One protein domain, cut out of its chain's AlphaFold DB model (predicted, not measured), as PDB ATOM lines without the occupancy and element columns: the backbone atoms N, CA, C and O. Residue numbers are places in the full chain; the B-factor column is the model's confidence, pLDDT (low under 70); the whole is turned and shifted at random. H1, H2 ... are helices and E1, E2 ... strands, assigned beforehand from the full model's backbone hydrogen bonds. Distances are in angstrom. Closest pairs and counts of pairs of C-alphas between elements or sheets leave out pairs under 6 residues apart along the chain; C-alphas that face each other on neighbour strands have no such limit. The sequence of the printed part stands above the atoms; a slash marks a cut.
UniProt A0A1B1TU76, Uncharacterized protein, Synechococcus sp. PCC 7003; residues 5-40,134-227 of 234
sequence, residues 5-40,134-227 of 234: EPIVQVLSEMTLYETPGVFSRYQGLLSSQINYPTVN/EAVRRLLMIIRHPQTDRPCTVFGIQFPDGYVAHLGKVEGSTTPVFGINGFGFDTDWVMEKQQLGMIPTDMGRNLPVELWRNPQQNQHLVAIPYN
ATOM      1  N   GLU A   5     156.703 175.944 125.160       77.25
ATOM      2  CA  GLU A   5     157.171 177.215 125.741       77.25
ATOM      3  C   GLU A   5     156.031 178.213 126.059       77.25
ATOM      4  O   GLU A   5     155.996 178.722 127.182       77.25
ATOM      5  N   PRO A   6     155.025 178.419 125.180       83.06
ATOM      6  CA  PRO A   6     153.855 179.236 125.519       83.06
ATOM      7  C   PRO A   6     152.996 178.621 126.633       83.06
ATOM      8  O   PRO A   6     152.410 179.338 127.438       83.06
ATOM      9  N   ILE A   7     152.942 177.287 126.705       86.25
ATOM     10  CA  ILE A   7     152.200 176.543 127.732       86.25
ATOM     11  C   ILE A   7     152.829 176.802 129.104       86.25
ATOM     12  O   ILE A   7     152.125 177.160 130.042       86.25
ATOM     13  N   VAL A   8     154.158 176.723 129.210       87.25
ATOM     14  CA  VAL A   8     154.906 177.002 130.447       87.25
ATOM     15  C   VAL A   8     154.606 178.390 131.010       87.25
ATOM     16  O   VAL A   8     154.470 178.534 132.227       87.25
ATOM     17  N   GLN A   9     154.493 179.401 130.148       87.25
ATOM     18  CA  GLN A   9     154.176 180.757 130.591       87.25
ATOM     19  C   GLN A   9     152.823 180.796 131.308       87.25
ATOM     20  O   GLN A   9     152.761 181.245 132.448       87.25
ATOM     21  N   VAL A  10     151.778 180.239 130.690       89.94
ATOM     22  CA  VAL A  10     150.425 180.201 131.268       89.94
ATOM     23  C   VAL A  10     150.386 179.368 132.552       89.94
ATOM     24  O   VAL A  10     149.731 179.742 133.519       89.94
ATOM     25  N   LEU A  11     151.127 178.257 132.605       89.88
ATOM     26  CA  LEU A  11     151.222 177.417 133.804       89.88
ATOM     27  C   LEU A  11     151.940 178.104 134.981       89.88
ATOM     28  O   LEU A  11     151.784 177.675 136.123       89.88
ATOM     29  N   SER A  12     152.742 179.136 134.715       89.12
ATOM     30  CA  SER A  12     153.455 179.904 135.746       89.12
ATOM     31  C   SER A  12     152.591 181.019 136.351       89.12
ATOM     32  O   SER A  12     152.973 181.610 137.360       89.12
ATOM     33  N   GLU A  13     151.444 181.321 135.741       86.56
ATOM     34  CA  GLU A  13     150.500 182.335 136.206       86.56
ATOM     35  C   GLU A  13     149.496 181.746 137.205       86.56
ATOM     36  O   GLU A  13     149.262 180.537 137.245       86.56
ATOM     37  N   MET A  14     148.900 182.613 138.029       82.19
ATOM     38  CA  MET A  14     147.817 182.220 138.931       82.19
ATOM     39  C   MET A  14     146.667 181.605 138.122       82.19
ATOM     40  O   MET A  14     146.269 182.129 137.082       82.19
ATOM     41  N   THR A  15     146.146 180.479 138.603       77.50
ATOM     42  CA  THR A  15     145.030 179.769 137.964       77.50
ATOM     43  C   THR A  15     143.741 180.594 138.007       77.50
ATOM     44  O   THR A  15     143.605 181.513 138.818       77.50
ATOM     45  N   LEU A  16     142.748 180.213 137.195       75.50
ATOM     46  CA  LEU A  16     141.406 180.817 137.216       75.50
ATOM     47  C   LEU A  16     140.740 180.751 138.606       75.50
ATOM     48  O   LEU A  16     139.842 181.532 138.897       75.50
ATOM     49  N   TYR A  17     141.189 179.836 139.468       68.06
ATOM     50  CA  TYR A  17     140.637 179.593 140.802       68.06
ATOM     51  C   TYR A  17     141.562 180.077 141.923       68.06
ATOM     52  O   TYR A  17     141.632 179.462 142.987       68.06
ATOM     53  N   GLU A  18     142.322 181.146 141.670       72.31
ATOM     54  CA  GLU A  18     143.186 181.822 142.653       72.31
ATOM     55  C   GLU A  18     144.282 180.940 143.273       72.31
ATOM     56  O   GLU A  18     144.834 181.241 144.334       72.31
ATOM     57  N   THR A  19     144.605 179.820 142.634       66.56
ATOM     58  CA  THR A  19     145.740 178.980 143.042       66.56
ATOM     59  C   THR A  19     147.019 179.564 142.456       66.56
ATOM     60  O   THR A  19     146.983 179.958 141.285       66.56
ATOM     61  N   PRO A  20     148.142 179.608 143.198       80.38
ATOM     62  CA  PRO A  20     149.432 180.010 142.644       80.38
ATOM     63  C   PRO A  20     149.795 179.236 141.372       80.38
ATOM     64  O   PRO A  20     149.284 178.141 141.130       80.38
ATOM     65  N   GLY A  21     150.711 179.800 140.583       86.19
ATOM     66  CA  GLY A  21     151.243 179.134 139.398       86.19
ATOM     67  C   GLY A  21     151.724 177.719 139.707       86.19
ATOM     68  O   GLY A  21     152.385 177.460 140.714       86.19
ATOM     69  N   VAL A  22     151.371 176.792 138.823       90.00
ATOM     70  CA  VAL A  22     151.613 175.354 138.990       90.00
ATOM     71  C   VAL A  22     152.957 174.918 138.408       90.00
ATOM     72  O   VAL A  22     153.321 173.750 138.519       90.00
ATOM     73  N   PHE A  23     153.697 175.835 137.780       92.25
ATOM     74  CA  PHE A  23     154.980 175.571 137.138       92.25
ATOM     75  C   PHE A  23     156.098 176.478 137.662       92.25
ATOM     76  O   PHE A  23     155.928 177.682 137.843       92.25
ATOM     77  N   SER A  24     157.282 175.889 137.823       89.62
ATOM     78  CA  SER A  24     158.546 176.561 138.117       89.62
ATOM     79  C   SER A  24     159.566 176.245 137.026       89.62
ATOM     80  O   SER A  24     159.780 175.085 136.681       89.62
ATOM     81  N   ARG A  25     160.276 177.264 136.522       85.19
ATOM     82  CA  ARG A  25     161.313 177.087 135.481       85.19
ATOM     83  C   ARG A  25     162.418 176.100 135.865       85.19
ATOM     84  O   ARG A  25     163.005 175.496 134.977       85.19
ATOM     85  N   TYR A  26     162.699 175.948 137.158       84.75
ATOM     86  CA  TYR A  26     163.773 175.082 137.649       84.75
ATOM     87  C   TYR A  26     163.303 173.667 137.989       84.75
ATOM     88  O   TYR A  26     164.094 172.734 137.923       84.75
ATOM     89  N   GLN A  27     162.038 173.516 138.380       85.88
ATOM     90  CA  GLN A  27     161.514 172.271 138.951       85.88
ATOM     91  C   GLN A  27     160.456 171.602 138.065       85.88
ATOM     92  O   GLN A  27     160.100 170.455 138.306       85.88
ATOM     93  N   GLY A  28     159.968 172.285 137.028       91.38
ATOM     94  CA  GLY A  28     158.851 171.812 136.223       91.38
ATOM     95  C   GLY A  28     157.507 172.073 136.905       91.38
ATOM     96  O   GLY A  28     157.336 173.069 137.611       91.38
ATOM     97  N   LEU A  29     156.536 171.185 136.685       91.94
ATOM     98  CA  LEU A  29     155.263 171.204 137.400       91.94
ATOM     99  C   LEU A  29     155.465 170.880 138.883       91.94
ATOM    100  O   LEU A  29     156.074 169.869 139.236       91.94
ATOM    101  N   LEU A  30     154.899 171.720 139.741       91.12
ATOM    102  CA  LEU A  30     154.984 171.588 141.188       91.12
ATOM    103  C   LEU A  30     153.945 170.577 141.671       91.12
ATOM    104  O   LEU A  30     152.740 170.847 141.637       91.12
ATOM    105  N   SER A  31     154.394 169.419 142.154       88.06
ATOM    106  CA  SER A  31     153.502 168.341 142.599       88.06
ATOM    107  C   SER A  31     152.621 168.769 143.765       88.06
ATOM    108  O   SER A  31     151.490 168.303 143.857       88.06
ATOM    109  N   SER A  32     153.086 169.688 144.615       84.25
ATOM    110  CA  SER A  32     152.276 170.261 145.697       84.25
ATOM    111  C   SER A  32     151.107 171.117 145.195       84.25
ATOM    112  O   SER A  32     150.141 171.298 145.924       84.25
ATOM    113  N   GLN A  33     151.198 171.662 143.974       86.44
ATOM    114  CA  GLN A  33     150.159 172.511 143.384       86.44
ATOM    115  C   GLN A  33     149.190 171.709 142.514       86.44
ATOM    116  O   GLN A  33     148.005 172.012 142.496       86.44
ATOM    117  N   ILE A  34     149.664 170.677 141.804       87.06
ATOM    118  CA  ILE A  34     148.795 169.821 140.973       87.06
ATOM    119  C   ILE A  34     148.112 168.700 141.777       87.06
ATOM    120  O   ILE A  34     147.033 168.252 141.406       87.06
ATOM    121  N   ASN A  35     148.680 168.273 142.911       84.81
ATOM    122  CA  ASN A  35     148.037 167.330 143.836       84.81
ATOM    123  C   ASN A  35     147.306 168.074 144.964       84.81
ATOM    124  O   ASN A  35     147.508 167.789 146.141       84.81
ATOM    125  N   TYR A  36     146.482 169.056 144.597       80.00
ATOM    126  CA  TYR A  36     145.690 169.832 145.550       80.00
ATOM    127  C   TYR A  36     144.663 168.952 146.291       80.00
ATOM    128  O   TYR A  36     144.128 168.004 145.701       80.00
ATOM    129  N   PRO A  37     144.349 169.257 147.560       83.50
ATOM    130  CA  PRO A  37     143.301 168.553 148.288       83.50
ATOM    131  C   PRO A  37     141.928 168.881 147.692       83.50
ATOM    132  O   PRO A  37     141.658 170.027 147.317       83.50
ATOM    133  N   THR A  38     141.043 167.887 147.616       86.81
ATOM    134  CA  THR A  38     139.641 168.100 147.234       86.81
ATOM    135  C   THR A  38     138.693 167.812 148.388       86.81
ATOM    136  O   THR A  38     139.027 167.066 149.307       86.81
ATOM    137  N   VAL A  39     137.491 168.384 148.333       85.00
ATOM    138  CA  VAL A  39     136.433 168.116 149.315       85.00
ATOM    139  C   VAL A  39     136.106 166.624 149.338       85.00
ATOM    140  O   VAL A  39     135.794 166.035 148.304       85.00
ATOM    141  N   ASN A  40     136.133 166.021 150.528       83.81
ATOM    142  CA  ASN A  40     135.569 164.695 150.739       83.81
ATOM    143  C   ASN A  40     134.103 164.817 151.162       83.81
ATOM    144  O   ASN A  40     133.783 164.951 152.345       83.81
ATOM    145  N   GLU A 134     133.557 156.623 139.659       88.88
ATOM    146  CA  GLU A 134     134.501 157.586 140.219       88.88
ATOM    147  C   GLU A 134     135.311 158.283 139.129       88.88
ATOM    148  O   GLU A 134     135.503 157.750 138.033       88.88
ATOM    149  N   ALA A 135     135.821 159.473 139.446       90.81
ATOM    150  CA  ALA A 135     136.737 160.165 138.558       90.81
ATOM    151  C   ALA A 135     137.981 159.302 138.282       90.81
ATOM    152  O   ALA A 135     138.667 158.851 139.198       90.81
ATOM    153  N   VAL A 136     138.285 159.105 137.000       91.69
ATOM    154  CA  VAL A 136     139.345 158.202 136.531       91.69
ATOM    155  C   VAL A 136     140.715 158.875 136.482       91.69
ATOM    156  O   VAL A 136     141.736 158.190 136.515       91.69
ATOM    157  N   ARG A 137     140.756 160.211 136.391       91.06
ATOM    158  CA  ARG A 137     141.990 161.013 136.428       91.06
ATOM    159  C   ARG A 137     141.704 162.487 136.674       91.06
ATOM    160  O   ARG A 137     140.590 162.965 136.442       91.06
ATOM    161  N   ARG A 138     142.745 163.216 137.071       92.31
ATOM    162  CA  ARG A 138     142.740 164.677 137.137       92.31
ATOM    163  C   ARG A 138     143.288 165.267 135.840       92.31
ATOM    164  O   ARG A 138     144.071 164.632 135.128       92.31
ATOM    165  N   LEU A 139     142.866 166.488 135.543       93.06
ATOM    166  CA  LEU A 139     143.315 167.267 134.401       93.06
ATOM    167  C   LEU A 139     143.728 168.658 134.846       93.06
ATOM    168  O   LEU A 139     143.049 169.320 135.631       93.06
ATOM    169  N   LEU A 140     144.848 169.103 134.295       93.38
ATOM    170  CA  LEU A 140     145.217 170.503 134.249       93.38
ATOM    171  C   LEU A 140     144.980 170.979 132.819       93.38
ATOM    172  O   LEU A 140     145.535 170.425 131.872       93.38
ATOM    173  N   MET A 141     144.107 171.960 132.662       94.25
ATOM    174  CA  MET A 141     143.615 172.426 131.373       94.25
ATOM    175  C   MET A 141     144.017 173.877 131.161       94.25
ATOM    176  O   MET A 141     144.035 174.653 132.114       94.25
ATOM    177  N   ILE A 142     144.309 174.251 129.918       93.12
ATOM    178  CA  ILE A 142     144.478 175.653 129.530       93.12
ATOM    179  C   ILE A 142     143.281 176.060 128.686       93.12
ATOM    180  O   ILE A 142     143.135 175.609 127.549       93.12
ATOM    181  N   ILE A 143     142.447 176.925 129.254       89.25
ATOM    182  CA  ILE A 143     141.251 177.474 128.613       89.25
ATOM    183  C   ILE A 143     141.379 178.987 128.465       89.25
ATOM    184  O   ILE A 143     142.257 179.617 129.054       89.25
ATOM    185  N   ARG A 144     140.477 179.596 127.698       87.25
ATOM    186  CA  ARG A 144     140.370 181.055 127.655       87.25
ATOM    187  C   ARG A 144     139.591 181.562 128.859       87.25
ATOM    188  O   ARG A 144     138.522 181.045 129.171       87.25
ATOM    189  N   HIS A 145     140.119 182.586 129.517       82.75
ATOM    190  CA  HIS A 145     139.448 183.246 130.624       82.75
ATOM    191  C   HIS A 145     138.167 183.926 130.115       82.75
ATOM    192  O   HIS A 145     138.252 184.752 129.202       82.75
ATOM    193  N   PRO A 146     136.991 183.675 130.716       79.75
ATOM    194  CA  PRO A 146     135.709 184.133 130.172       79.75
ATOM    195  C   PRO A 146     135.597 185.662 130.068       79.75
ATOM    196  O   PRO A 146     134.931 186.172 129.176       79.75
ATOM    197  N   GLN A 147     136.258 186.401 130.966       83.00
ATOM    198  CA  GLN A 147     136.204 187.871 130.986       83.00
ATOM    199  C   GLN A 147     137.339 188.568 130.219       83.00
ATOM    200  O   GLN A 147     137.154 189.683 129.748       83.00
ATOM    201  N   THR A 148     138.530 187.965 130.133       85.00
ATOM    202  CA  THR A 148     139.736 188.646 129.618       85.00
ATOM    203  C   THR A 148     140.242 188.045 128.311       85.00
ATOM    204  O   THR A 148     141.173 188.591 127.725       85.00
ATOM    205  N   ASP A 149     139.663 186.920 127.873       85.25
ATOM    206  CA  ASP A 149     140.065 186.096 126.721       85.25
ATOM    207  C   ASP A 149     141.529 185.610 126.761       85.25
ATOM    208  O   ASP A 149     142.019 184.963 125.835       85.25
ATOM    209  N   ARG A 150     142.247 185.869 127.861       86.94
ATOM    210  CA  ARG A 150     143.621 185.404 128.045       86.94
ATOM    211  C   ARG A 150     143.631 183.913 128.379       86.94
ATOM    212  O   ARG A 150     142.760 183.460 129.124       86.94
ATOM    213  N   PRO A 151     144.599 183.136 127.868       88.81
ATOM    214  CA  PRO A 151     144.796 181.762 128.309       88.81
ATOM    215  C   PRO A 151     145.024 181.706 129.823       88.81
ATOM    216  O   PRO A 151     145.793 182.495 130.362       88.81
ATOM    217  N   CYS A 152     144.365 180.774 130.499       88.75
ATOM    218  CA  CYS A 152     144.477 180.564 131.937       88.75
ATOM    219  C   CYS A 152     144.362 179.076 132.265       88.75
ATOM    220  O   CYS A 152     143.850 178.281 131.470       88.75
ATOM    221  N   THR A 153     144.853 178.696 133.438       91.19
ATOM    222  CA  THR A 153     144.819 177.316 133.917       91.19
ATOM    223  C   THR A 153     143.563 177.022 134.726       91.19
ATOM    224  O   THR A 153     143.133 177.816 135.563       91.19
ATOM    225  N   VAL A 154     142.996 175.841 134.488       90.75
ATOM    226  CA  VAL A 154     141.815 175.304 135.167       90.75
ATOM    227  C   VAL A 154     142.094 173.870 135.582       90.75
ATOM    228  O   VAL A 154     142.644 173.078 134.814       90.75
ATOM    229  N   PHE A 155     141.693 173.530 136.800       91.69
ATOM    230  CA  PHE A 155     141.705 172.158 137.276       91.69
ATOM    231  C   PHE A 155     140.390 171.463 136.948       91.69
ATOM    232  O   PHE A 155     139.317 172.061 137.023       91.69
ATOM    233  N   GLY A 156     140.478 170.184 136.608       92.31
ATOM    234  CA  GLY A 156     139.312 169.350 136.382       92.31
ATOM    235  C   GLY A 156     139.542 167.901 136.779       92.31
ATOM    236  O   GLY A 156     140.674 167.450 136.977       92.31
ATOM    237  N   ILE A 157     138.445 167.163 136.861       93.94
ATOM    238  CA  ILE A 157     138.428 165.707 136.990       93.94
ATOM    239  C   ILE A 157     137.618 165.116 135.849       93.94
ATOM    240  O   ILE A 157     136.589 165.669 135.470       93.94
ATOM    241  N   GLN A 158     138.079 163.993 135.306       94.31
ATOM    242  CA  GLN A 158     137.353 163.271 134.268       94.31
ATOM    243  C   GLN A 158     136.681 162.032 134.839       94.31
ATOM    244  O   GLN A 158     137.309 161.272 135.575       94.31
ATOM    245  N   PHE A 159     135.435 161.813 134.439       93.69
ATOM    246  CA  PHE A 159     134.631 160.644 134.763       93.69
ATOM    247  C   PHE A 159     134.713 159.562 133.668       93.69
ATOM    248  O   PHE A 159     135.227 159.827 132.576       93.69
ATOM    249  N   PRO A 160     134.255 158.324 133.945       93.06
ATOM    250  CA  PRO A 160     134.398 157.192 133.025       93.06
ATOM    251  C   PRO A 160     133.739 157.387 131.656       93.06
ATOM    252  O   PRO A 160     134.236 156.859 130.665       93.06
ATOM    253  N   ASP A 161     132.639 158.137 131.594       93.50
ATOM    254  CA  ASP A 161     131.923 158.445 130.351       93.50
ATOM    255  C   ASP A 161     132.577 159.562 129.520       93.50
ATOM    256  O   ASP A 161     132.115 159.863 128.426       93.50
ATOM    257  N   GLY A 162     133.676 160.142 130.008       93.69
ATOM    258  CA  GLY A 162     134.417 161.198 129.332       93.69
ATOM    259  C   GLY A 162     134.110 162.600 129.846       93.69
ATOM    260  O   GLY A 162     134.926 163.489 129.597       93.69
ATOM    261  N   TYR A 163     133.034 162.806 130.616       96.12
ATOM    262  CA  TYR A 163     132.697 164.119 131.170       96.12
ATOM    263  C   TYR A 163     133.826 164.671 132.045       96.12
ATOM    264  O   TYR A 163     134.395 163.958 132.878       96.12
ATOM    265  N   VAL A 164     134.139 165.952 131.871       95.19
ATOM    266  CA  VAL A 164     135.131 166.677 132.666       95.19
ATOM    267  C   VAL A 164     134.418 167.708 133.527       95.19
ATOM    268  O   VAL A 164     133.875 168.679 133.008       95.19
ATOM    269  N   ALA A 165     134.459 167.523 134.845       94.50
ATOM    270  CA  ALA A 165     133.990 168.521 135.801       94.50
ATOM    271  C   ALA A 165     135.128 169.491 136.132       94.50
ATOM    272  O   ALA A 165     136.256 169.065 136.400       94.50
ATOM    273  N   HIS A 166     134.834 170.786 136.132       93.06
ATOM    274  CA  HIS A 166     135.761 171.808 136.592       93.06
ATOM    275  C   HIS A 166     135.781 171.853 138.119       93.06
ATOM    276  O   HIS A 166     134.763 171.671 138.791       93.06
ATOM    277  N   LEU A 167     136.957 172.135 138.667       90.12
ATOM    278  CA  LEU A 167     137.137 172.304 140.097       90.12
ATOM    279  C   LEU A 167     137.363 173.768 140.429       90.12
ATOM    280  O   LEU A 167     138.149 174.435 139.769       90.12
ATOM    281  N   GLY A 168     136.704 174.248 141.474       87.25
ATOM    282  CA  GLY A 168     136.904 175.576 142.035       87.25
ATOM    283  C   GLY A 168     137.443 175.497 143.452       87.25
ATOM    284  O   GLY A 168     137.212 174.520 144.165       87.25
ATOM    285  N   LYS A 169     138.164 176.536 143.866       86.25
ATOM    286  CA  LYS A 169     138.574 176.714 145.257       86.25
ATOM    287  C   LYS A 169     137.330 176.919 146.123       86.25
ATOM    288  O   LYS A 169     136.465 177.721 145.786       86.25
ATOM    289  N   VAL A 170     137.255 176.200 147.235       83.81
ATOM    290  CA  VAL A 170     136.192 176.350 148.229       83.81
ATOM    291  C   VAL A 170     136.517 177.543 149.121       83.81
ATOM    292  O   VAL A 170     137.598 177.622 149.710       83.81
ATOM    293  N   GLU A 171     135.583 178.485 149.208       79.31
ATOM    294  CA  GLU A 171     135.727 179.671 150.049       79.31
ATOM    295  C   GLU A 171     135.717 179.317 151.545       79.31
ATOM    296  O   GLU A 171     135.100 178.346 151.978       79.31
ATOM    297  N   GLY A 172     136.412 180.118 152.358       72.44
ATOM    298  CA  GLY A 172     136.415 179.968 153.819       72.44
ATOM    299  C   GLY A 172     137.355 178.894 154.380       72.44
ATOM    300  O   GLY A 172     137.423 178.738 155.599       72.44
ATOM    301  N   SER A 173     138.118 178.191 153.538       67.94
ATOM    302  CA  SER A 173     139.160 177.262 153.991       67.94
ATOM    303  C   SER A 173     140.512 177.966 154.171       67.94
ATOM    304  O   SER A 173     140.941 178.750 153.325       67.94
ATOM    305  N   THR A 174     141.209 177.673 155.275       69.50
ATOM    306  CA  THR A 174     142.571 178.176 155.549       69.50
ATOM    307  C   THR A 174     143.616 177.539 154.634       69.50
ATOM    308  O   THR A 174     144.643 178.151 154.347       69.50
ATOM    309  N   THR A 175     143.344 176.328 154.148       69.94
ATOM    310  CA  THR A 175     144.109 175.640 153.106       69.94
ATOM    311  C   THR A 175     143.324 175.655 151.792       69.94
ATOM    312  O   THR A 175     142.098 175.540 151.815       69.94
ATOM    313  N   PRO A 176     143.976 175.804 150.627       75.62
ATOM    314  CA  PRO A 176     143.275 175.785 149.347       75.62
ATOM    315  C   PRO A 176     142.728 174.376 149.077       75.62
ATOM    316  O   PRO A 176     143.462 173.494 148.640       75.62
ATOM    317  N   VAL A 177     141.443 174.172 149.371       84.94
ATOM    318  CA  VAL A 177     140.685 172.945 149.089       84.94
ATOM    319  C   VAL A 177     139.812 173.188 147.868       84.94
ATOM    320  O   VAL A 177     139.245 174.271 147.724       84.94
ATOM    321  N   PHE A 178     139.692 172.190 146.992       87.12
ATOM    322  CA  PHE A 178     138.934 172.301 145.748       87.12
ATOM    323  C   PHE A 178     137.688 171.414 145.755       87.12
ATOM    324  O   PHE A 178     137.735 170.254 146.157       87.12
ATOM    325  N   GLY A 179     136.568 171.950 145.290       88.50
ATOM    326  CA  GLY A 179     135.317 171.224 145.082       88.50
ATOM    327  C   GLY A 179     134.892 171.312 143.622       88.50
ATOM    328  O   GLY A 179     135.460 172.093 142.855       88.50
ATOM    329  N   ILE A 180     133.898 170.522 143.223       91.06
ATOM    330  CA  ILE A 180     133.270 170.730 141.917       91.06
ATOM    331  C   ILE A 180     132.535 172.074 141.951       91.06
ATOM    332  O   ILE A 180     131.881 172.414 142.930       91.06
ATOM    333  N   ASN A 181     132.673 172.867 140.890       87.06
ATOM    334  CA  ASN A 181     132.114 174.223 140.828       87.06
ATOM    335  C   ASN A 181     130.809 174.325 140.015       87.06
ATOM    336  O   ASN A 181     130.399 175.429 139.667       87.06
ATOM    337  N   GLY A 182     130.207 173.190 139.656       87.12
ATOM    338  CA  GLY A 182     128.979 173.109 138.862       87.12
ATOM    339  C   GLY A 182     129.168 173.233 137.347       87.12
ATOM    340  O   GLY A 182     128.222 173.002 136.595       87.12
ATOM    341  N   PHE A 183     130.380 173.542 136.873       89.94
ATOM    342  CA  PHE A 183     130.700 173.631 135.449       89.94
ATOM    343  C   PHE A 183     131.484 172.411 134.965       89.94
ATOM    344  O   PHE A 183     132.225 171.768 135.708       89.94
ATOM    345  N   GLY A 184     131.359 172.116 133.677       92.50
ATOM    346  CA  GLY A 184     132.103 171.054 133.023       92.50
ATOM    347  C   GLY A 184     131.697 170.902 131.566       92.50
ATOM    348  O   GLY A 184     130.924 171.707 131.040       92.50
ATOM    349  N   PHE A 185     132.247 169.891 130.905       94.19
ATOM    350  CA  PHE A 185     131.956 169.603 129.506       94.19
ATOM    351  C   PHE A 185     132.166 168.123 129.180       94.19
ATOM    352  O   PHE A 185     133.047 167.464 129.733       94.19
ATOM    353  N   ASP A 186     131.385 167.615 128.233       94.75
ATOM    354  CA  ASP A 186     131.587 166.289 127.652       94.75
ATOM    355  C   ASP A 186     132.764 166.301 126.679       94.75
ATOM    356  O   ASP A 186     132.951 167.258 125.929       94.75
ATOM    357  N   THR A 187     133.559 165.231 126.638       93.94
ATOM    358  CA  THR A 187     134.670 165.123 125.674       93.94
ATOM    359  C   THR A 187     134.253 164.612 124.299       93.94
ATOM    360  O   THR A 187     135.121 164.398 123.459       93.94
ATOM    361  N   ASP A 188     132.957 164.448 124.039       93.69
ATOM    362  CA  ASP A 188     132.426 163.938 122.764       93.69
ATOM    363  C   ASP A 188     132.791 164.821 121.565       93.69
ATOM    364  O   ASP A 188     132.886 164.344 120.435       93.69
ATOM    365  N   TRP A 189     133.049 166.111 121.801       93.88
ATOM    366  CA  TRP A 189     133.534 167.007 120.757       93.88
ATOM    367  C   TRP A 189     134.971 166.680 120.329       93.88
ATOM    368  O   TRP A 189     135.353 167.030 119.216       93.88
ATOM    369  N   VAL A 190     135.783 166.022 121.165       95.31
ATOM    370  CA  VAL A 190     137.205 165.765 120.897       95.31
ATOM    371  C   VAL A 190     137.358 164.671 119.840       95.31
ATOM    372  O   VAL A 190     137.276 163.482 120.135       95.31
ATOM    373  N   MET A 191     137.653 165.073 118.603       95.38
ATOM    374  CA  MET A 191     137.888 164.144 117.490       95.38
ATOM    375  C   MET A 191     139.338 163.661 117.419       95.38
ATOM    376  O   MET A 191     139.610 162.572 116.921       95.38
ATOM    377  N   GLU A 192     140.278 164.475 117.896       95.62
ATOM    378  CA  GLU A 192     141.702 164.172 117.835       95.62
ATOM    379  C   GLU A 192     142.418 164.604 119.117       95.62
ATOM    380  O   GLU A 192     142.161 165.682 119.661       95.62
ATOM    381  N   LYS A 193     143.357 163.762 119.567       95.69
ATOM    382  CA  LYS A 193     144.299 164.058 120.648       95.69
ATOM    383  C   LYS A 193     145.718 163.972 120.106       95.69
ATOM    384  O   LYS A 193     146.187 162.890 119.762       95.69
ATOM    385  N   GLN A 194     146.399 165.109 120.033       95.50
ATOM    386  CA  GLN A 194     147.788 165.195 119.595       95.50
ATOM    387  C   GLN A 194     148.689 165.444 120.805       95.50
ATOM    388  O   GLN A 194     148.539 166.448 121.494       95.50
ATOM    389  N   GLN A 195     149.668 164.576 121.047       95.38
ATOM    390  CA  GLN A 195     150.677 164.836 122.071       95.38
ATOM    391  C   GLN A 195     151.640 165.933 121.586       95.38
ATOM    392  O   GLN A 195     152.330 165.769 120.582       95.38
ATOM    393  N   LEU A 196     151.677 167.060 122.298       93.56
ATOM    394  CA  LEU A 196     152.571 168.191 122.028       93.56
ATOM    395  C   LEU A 196     153.964 167.986 122.636       93.56
ATOM    396  O   LEU A 196     154.939 168.565 122.161       93.56
ATOM    397  N   GLY A 197     154.053 167.172 123.688       93.38
ATOM    398  CA  GLY A 197     155.306 166.810 124.338       93.38
ATOM    399  C   GLY A 197     155.099 166.316 125.765       93.38
ATOM    400  O   GLY A 197     154.014 165.858 126.119       93.38
ATOM    401  N   MET A 198     156.157 166.394 126.569       93.75
ATOM    402  CA  MET A 198     156.162 165.998 127.977       93.75
ATOM    403  C   MET A 198     156.617 167.171 128.841       93.75
ATOM    404  O   MET A 198     157.529 167.902 128.452       93.75
ATOM    405  N   ILE A 199     156.018 167.319 130.018       92.75
ATOM    406  CA  ILE A 199     156.417 168.304 131.021       92.75
ATOM    407  C   ILE A 199     156.898 167.578 132.289       92.75
ATOM    408  O   ILE A 199     156.178 166.711 132.798       92.75
ATOM    409  N   PRO A 200     158.114 167.864 132.786       93.81
ATOM    410  CA  PRO A 200     158.609 167.240 134.005       93.81
ATOM    411  C   PRO A 200     157.872 167.792 135.224       93.81
ATOM    412  O   PRO A 200     157.455 168.951 135.237       93.81
ATOM    413  N   THR A 201     157.739 166.968 136.254       93.19
ATOM    414  CA  THR A 201     157.329 167.370 137.597       93.19
ATOM    415  C   THR A 201     158.541 167.411 138.524       93.19
ATOM    416  O   THR A 201     159.535 166.715 138.303       93.19
ATOM    417  N   ASP A 202     158.433 168.171 139.608       92.25
ATOM    418  CA  ASP A 202     159.429 168.252 140.686       92.25
ATOM    419  C   ASP A 202     159.710 166.902 141.385       92.25
ATOM    420  O   ASP A 202     160.763 166.720 141.991       92.25
ATOM    421  N   MET A 203     158.807 165.926 141.248       89.12
ATOM    422  CA  MET A 203     158.979 164.537 141.700       89.12
ATOM    423  C   MET A 203     159.625 163.617 140.644       89.12
ATOM    424  O   MET A 203     159.609 162.395 140.796       89.12
ATOM    425  N   GLY A 204     160.146 164.169 139.545       87.81
ATOM    426  CA  GLY A 204     160.827 163.409 138.491       87.81
ATOM    427  C   GLY A 204     159.900 162.591 137.587       87.81
ATOM    428  O   GLY A 204     160.378 161.767 136.805       87.81
ATOM    429  N   ARG A 205     158.577 162.794 137.665       91.19
ATOM    430  CA  ARG A 205     157.620 162.211 136.710       91.19
ATOM    431  C   ARG A 205     157.512 163.112 135.488       91.19
ATOM    432  O   ARG A 205     157.704 164.314 135.584       91.19
ATOM    433  N   ASN A 206     157.161 162.540 134.344       93.12
ATOM    434  CA  ASN A 206     156.855 163.310 133.141       93.12
ATOM    435  C   ASN A 206     155.372 163.150 132.822       93.12
ATOM    436  O   ASN A 206     154.890 162.023 132.703       93.12
ATOM    437  N   LEU A 207     154.662 164.266 132.681       94.12
ATOM    438  CA  LEU A 207     153.249 164.282 132.318       94.12
ATOM    439  C   LEU A 207     153.087 164.645 130.838       94.12
ATOM    440  O   LEU A 207     153.823 165.505 130.343       94.12
ATOM    441  N   PRO A 208     152.166 163.996 130.110       95.38
ATOM    442  CA  PRO A 208     151.924 164.319 128.716       95.38
ATOM    443  C   PRO A 208     151.189 165.652 128.602       95.38
ATOM    444  O   PRO A 208     150.265 165.942 129.358       95.38
ATOM    445  N   VAL A 209     151.597 166.454 127.626       96.06
ATOM    446  CA  VAL A 209     150.867 167.648 127.206       96.06
ATOM    447  C   VAL A 209     150.116 167.289 125.933       96.06
ATOM    448  O   VAL A 209     150.735 166.994 124.909       96.06
ATOM    449  N   GLU A 210     148.793 167.292 125.994       96.38
ATOM    450  CA  GLU A 210     147.908 166.902 124.902       96.38
ATOM    451  C   GLU A 210     147.157 168.120 124.355       96.38
ATOM    452  O   GLU A 210     146.661 168.958 125.104       96.38
ATOM    453  N   LEU A 211     147.041 168.202 123.033       95.44
ATOM    454  CA  LEU A 211     146.119 169.084 122.333       95.44
ATOM    455  C   LEU A 211     144.892 168.271 121.929       95.44
ATOM    456  O   LEU A 211     144.976 167.389 121.072       95.44
ATOM    457  N   TRP A 212     143.760 168.576 122.541       96.00
ATOM    458  CA  TRP A 212     142.457 168.032 122.185       96.00
ATOM    459  C   TRP A 212     141.807 168.975 121.185       96.00
ATOM    460  O   TRP A 212     141.733 170.177 121.441       96.00
ATOM    461  N   ARG A 213     141.360 168.463 120.037       95.50
ATOM    462  CA  ARG A 213     140.781 169.313 118.993       95.50
ATOM    463  C   ARG A 213     139.606 168.681 118.268       95.50
ATOM    464  O   ARG A 213     139.552 167.471 118.045       95.50
ATOM    465  N   ASN A 214     138.713 169.560 117.834       95.38
ATOM    466  CA  ASN A 214     137.722 169.311 116.804       95.38
ATOM    467  C   ASN A 214     137.981 170.279 115.645       95.38
ATOM    468  O   ASN A 214     137.552 171.437 115.705       95.38
ATOM    469  N   PRO A 215     138.679 169.834 114.586       89.81
ATOM    470  CA  PRO A 215     138.962 170.683 113.433       89.81
ATOM    471  C   PRO A 215     137.694 171.186 112.731       89.81
ATOM    472  O   PRO A 215     137.710 172.272 112.161       89.81
ATOM    473  N   GLN A 216     136.592 170.428 112.792       91.31
ATOM    474  CA  GLN A 216     135.330 170.785 112.134       91.31
ATOM    475  C   GLN A 216     134.608 171.927 112.858       91.31
ATOM    476  O   GLN A 216     134.004 172.780 112.216       91.31
ATOM    477  N   GLN A 217     134.689 171.957 114.190       89.06
ATOM    478  CA  GLN A 217     134.048 172.975 115.030       89.06
ATOM    479  C   GLN A 217     135.003 174.104 115.447       89.06
ATOM    480  O   GLN A 217     134.607 174.999 116.190       89.06
ATOM    481  N   ASN A 218     136.262 174.067 114.990       88.69
ATOM    482  CA  ASN A 218     137.333 174.979 115.405       88.69
ATOM    483  C   ASN A 218     137.510 175.064 116.940       88.69
ATOM    484  O   ASN A 218     137.905 176.095 117.486       88.69
ATOM    485  N   GLN A 219     137.216 173.970 117.647       89.75
ATOM    486  CA  GLN A 219     137.371 173.876 119.097       89.75
ATOM    487  C   GLN A 219     138.695 173.201 119.432       89.75
ATOM    488  O   GLN A 219     139.081 172.211 118.805       89.75
ATOM    489  N   HIS A 220     139.401 173.739 120.421       92.25
ATOM    490  CA  HIS A 220     140.653 173.173 120.898       92.25
ATOM    491  C   HIS A 220     140.854 173.443 122.387       92.25
ATOM    492  O   HIS A 220     140.418 174.466 122.914       92.25
ATOM    493  N   LEU A 221     141.550 172.522 123.042       93.31
ATOM    494  CA  LEU A 221     141.898 172.574 124.452       93.31
ATOM    495  C   LEU A 221     143.284 171.964 124.637       93.31
ATOM    496  O   LEU A 221     143.572 170.908 124.078       93.31
ATOM    497  N   VAL A 222     144.134 172.594 125.444       95.31
ATOM    498  CA  VAL A 222     145.351 171.935 125.926       95.31
ATOM    499  C   VAL A 222     145.038 171.284 127.266       95.31
ATOM    500  O   VAL A 222     144.546 171.950 128.177       95.31
ATOM    501  N   ALA A 223     145.334 169.996 127.383       95.50
ATOM    502  CA  ALA A 223     145.101 169.196 128.572       95.50
ATOM    503  C   ALA A 223     146.385 168.474 128.993       95.50
ATOM    504  O   ALA A 223     147.136 167.956 128.170       95.50
ATOM    505  N   ILE A 224     146.623 168.422 130.297       95.56
ATOM    506  CA  ILE A 224     147.714 167.683 130.926       95.56
ATOM    507  C   ILE A 224     147.049 166.680 131.872       95.56
ATOM    508  O   ILE A 224     146.724 167.038 133.010       95.56
ATOM    509  N   PRO A 225     146.738 165.460 131.400       94.44
ATOM    510  CA  PRO A 225     146.122 164.439 132.233       94.44
ATOM    511  C   PRO A 225     147.153 163.810 133.175       94.44
ATOM    512  O   PRO A 225     148.286 163.520 132.787       94.44
ATOM    513  N   TYR A 226     146.745 163.545 134.414       91.19
ATOM    514  CA  TYR A 226     147.571 162.827 135.379       91.19
ATOM    515  C   TYR A 226     146.727 161.967 136.315       91.19
ATOM    516  O   TYR A 226     145.615 162.316 136.719       91.19
ATOM    517  N   ASN A 227     147.285 160.811 136.663       82.06
ATOM    518  CA  ASN A 227     146.638 159.865 137.555       82.06
ATOM    519  C   ASN A 227     146.911 160.281 138.998       82.06
ATOM    520  O   ASN A 227     147.990 160.032 139.539       82.06
TER     521      ASN A 227
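What this domain is: This is residues 5 to 40 and 134 to 227 of the 234 residues of an uncharacterized protein of Synechococcus sp. PCC 7003 (UniProt A0A1B1TU76). One strongly twisted sheet of seven strands curls round the short helix H1, with the long loop of residues 12 to 30 following H1 outside the sheet. The sheet is not closed into a barrel: its two edge strands, E4 and E5, are apart, and the links E3 to E4 and E6 to E7 hold the two C-alphas farthest apart. The printed part has 130 residues, with the order H1 H2 E1 E2 E3 E4 E5 E6 E7, and the sheet runs E4 E3 E2 E1 E7 E6 E5, antiparallel throughout. The class is mostly strand; the whole is compact, with a radius of gyration of the C-alphas of 14.2 A, and the C-alphas span 44 by 34 by 32 A.

Where its parts are: The sheet holds E1, residues 137 to 144, 21.9 A; E2, residues 151 to 158, 20.8 A; E3, residues 164 to 169, 16.5 A; E4, residues 178 to 185, 17.9 A; E5, residues 192 to 200, 23.6 A; E6, residues 206 to 214, 25.9 A; and E7, residues 219 to 226, 22.2 A. H1, residues 5 to 11, begins with C-alpha 5 at (157.171, 177.215, 125.741) and is 10.0 A long. H2 is residues 31 to 34, 5.2 A. E1 begins with C-alpha 137 at (141.990, 161.013, 136.428), and E7 ends with C-alpha 226 at (147.571, 162.827, 135.379).

How they stand to each other: E1 is an inner strand between E2 and E7. Between E1 and E2, N 141 and O 154 are within hydrogen-bond range at 2.8 A; between E7 and E1, N 224 and O 140 are within hydrogen-bond range at 2.8 A. E1 to E4 form one meander, each strand the antiparallel neighbour of the one before, and E5 to E7 form another. E2 bends by 53 degrees at residue 155; N 165 of E3 and O 157 of E2 are 2.9 A apart. E4 bends by 76 degrees at residue 182; N 166 of E3 and O 183 of E4 are 2.8 A apart. Between the neighbour strands E6 and E7, N 212 and O 221 are within hydrogen-bond range at 2.8 A, and between the neighbour strands E5 and E6, N 196 and O 209 are within hydrogen-bond range at 2.8 A. H1 is on the sheet; its closest C-alphas to E2 are those of Val 10 and Cys 152, 6.0 A. H2 only grazes the sheet with residue 34; the C-alphas of Ile 34 and Leu 140 are 7.6 A apart. Every O i to N i+4 pair of H1 is within hydrogen-bond range; H2 is too short for one.

The domain as a whole: The C-alphas of Thr 174 and Gln 216, the two farthest apart, are 44.6 A apart. Residues 41 to 133 are not printed, and C-alphas 40 and 134 are 12.7 A apart across this cut. The link H1 to H2 is long. Mean pLDDT of the printed part is 88.7, with residues 17, 19 and 173 to 175 under 70.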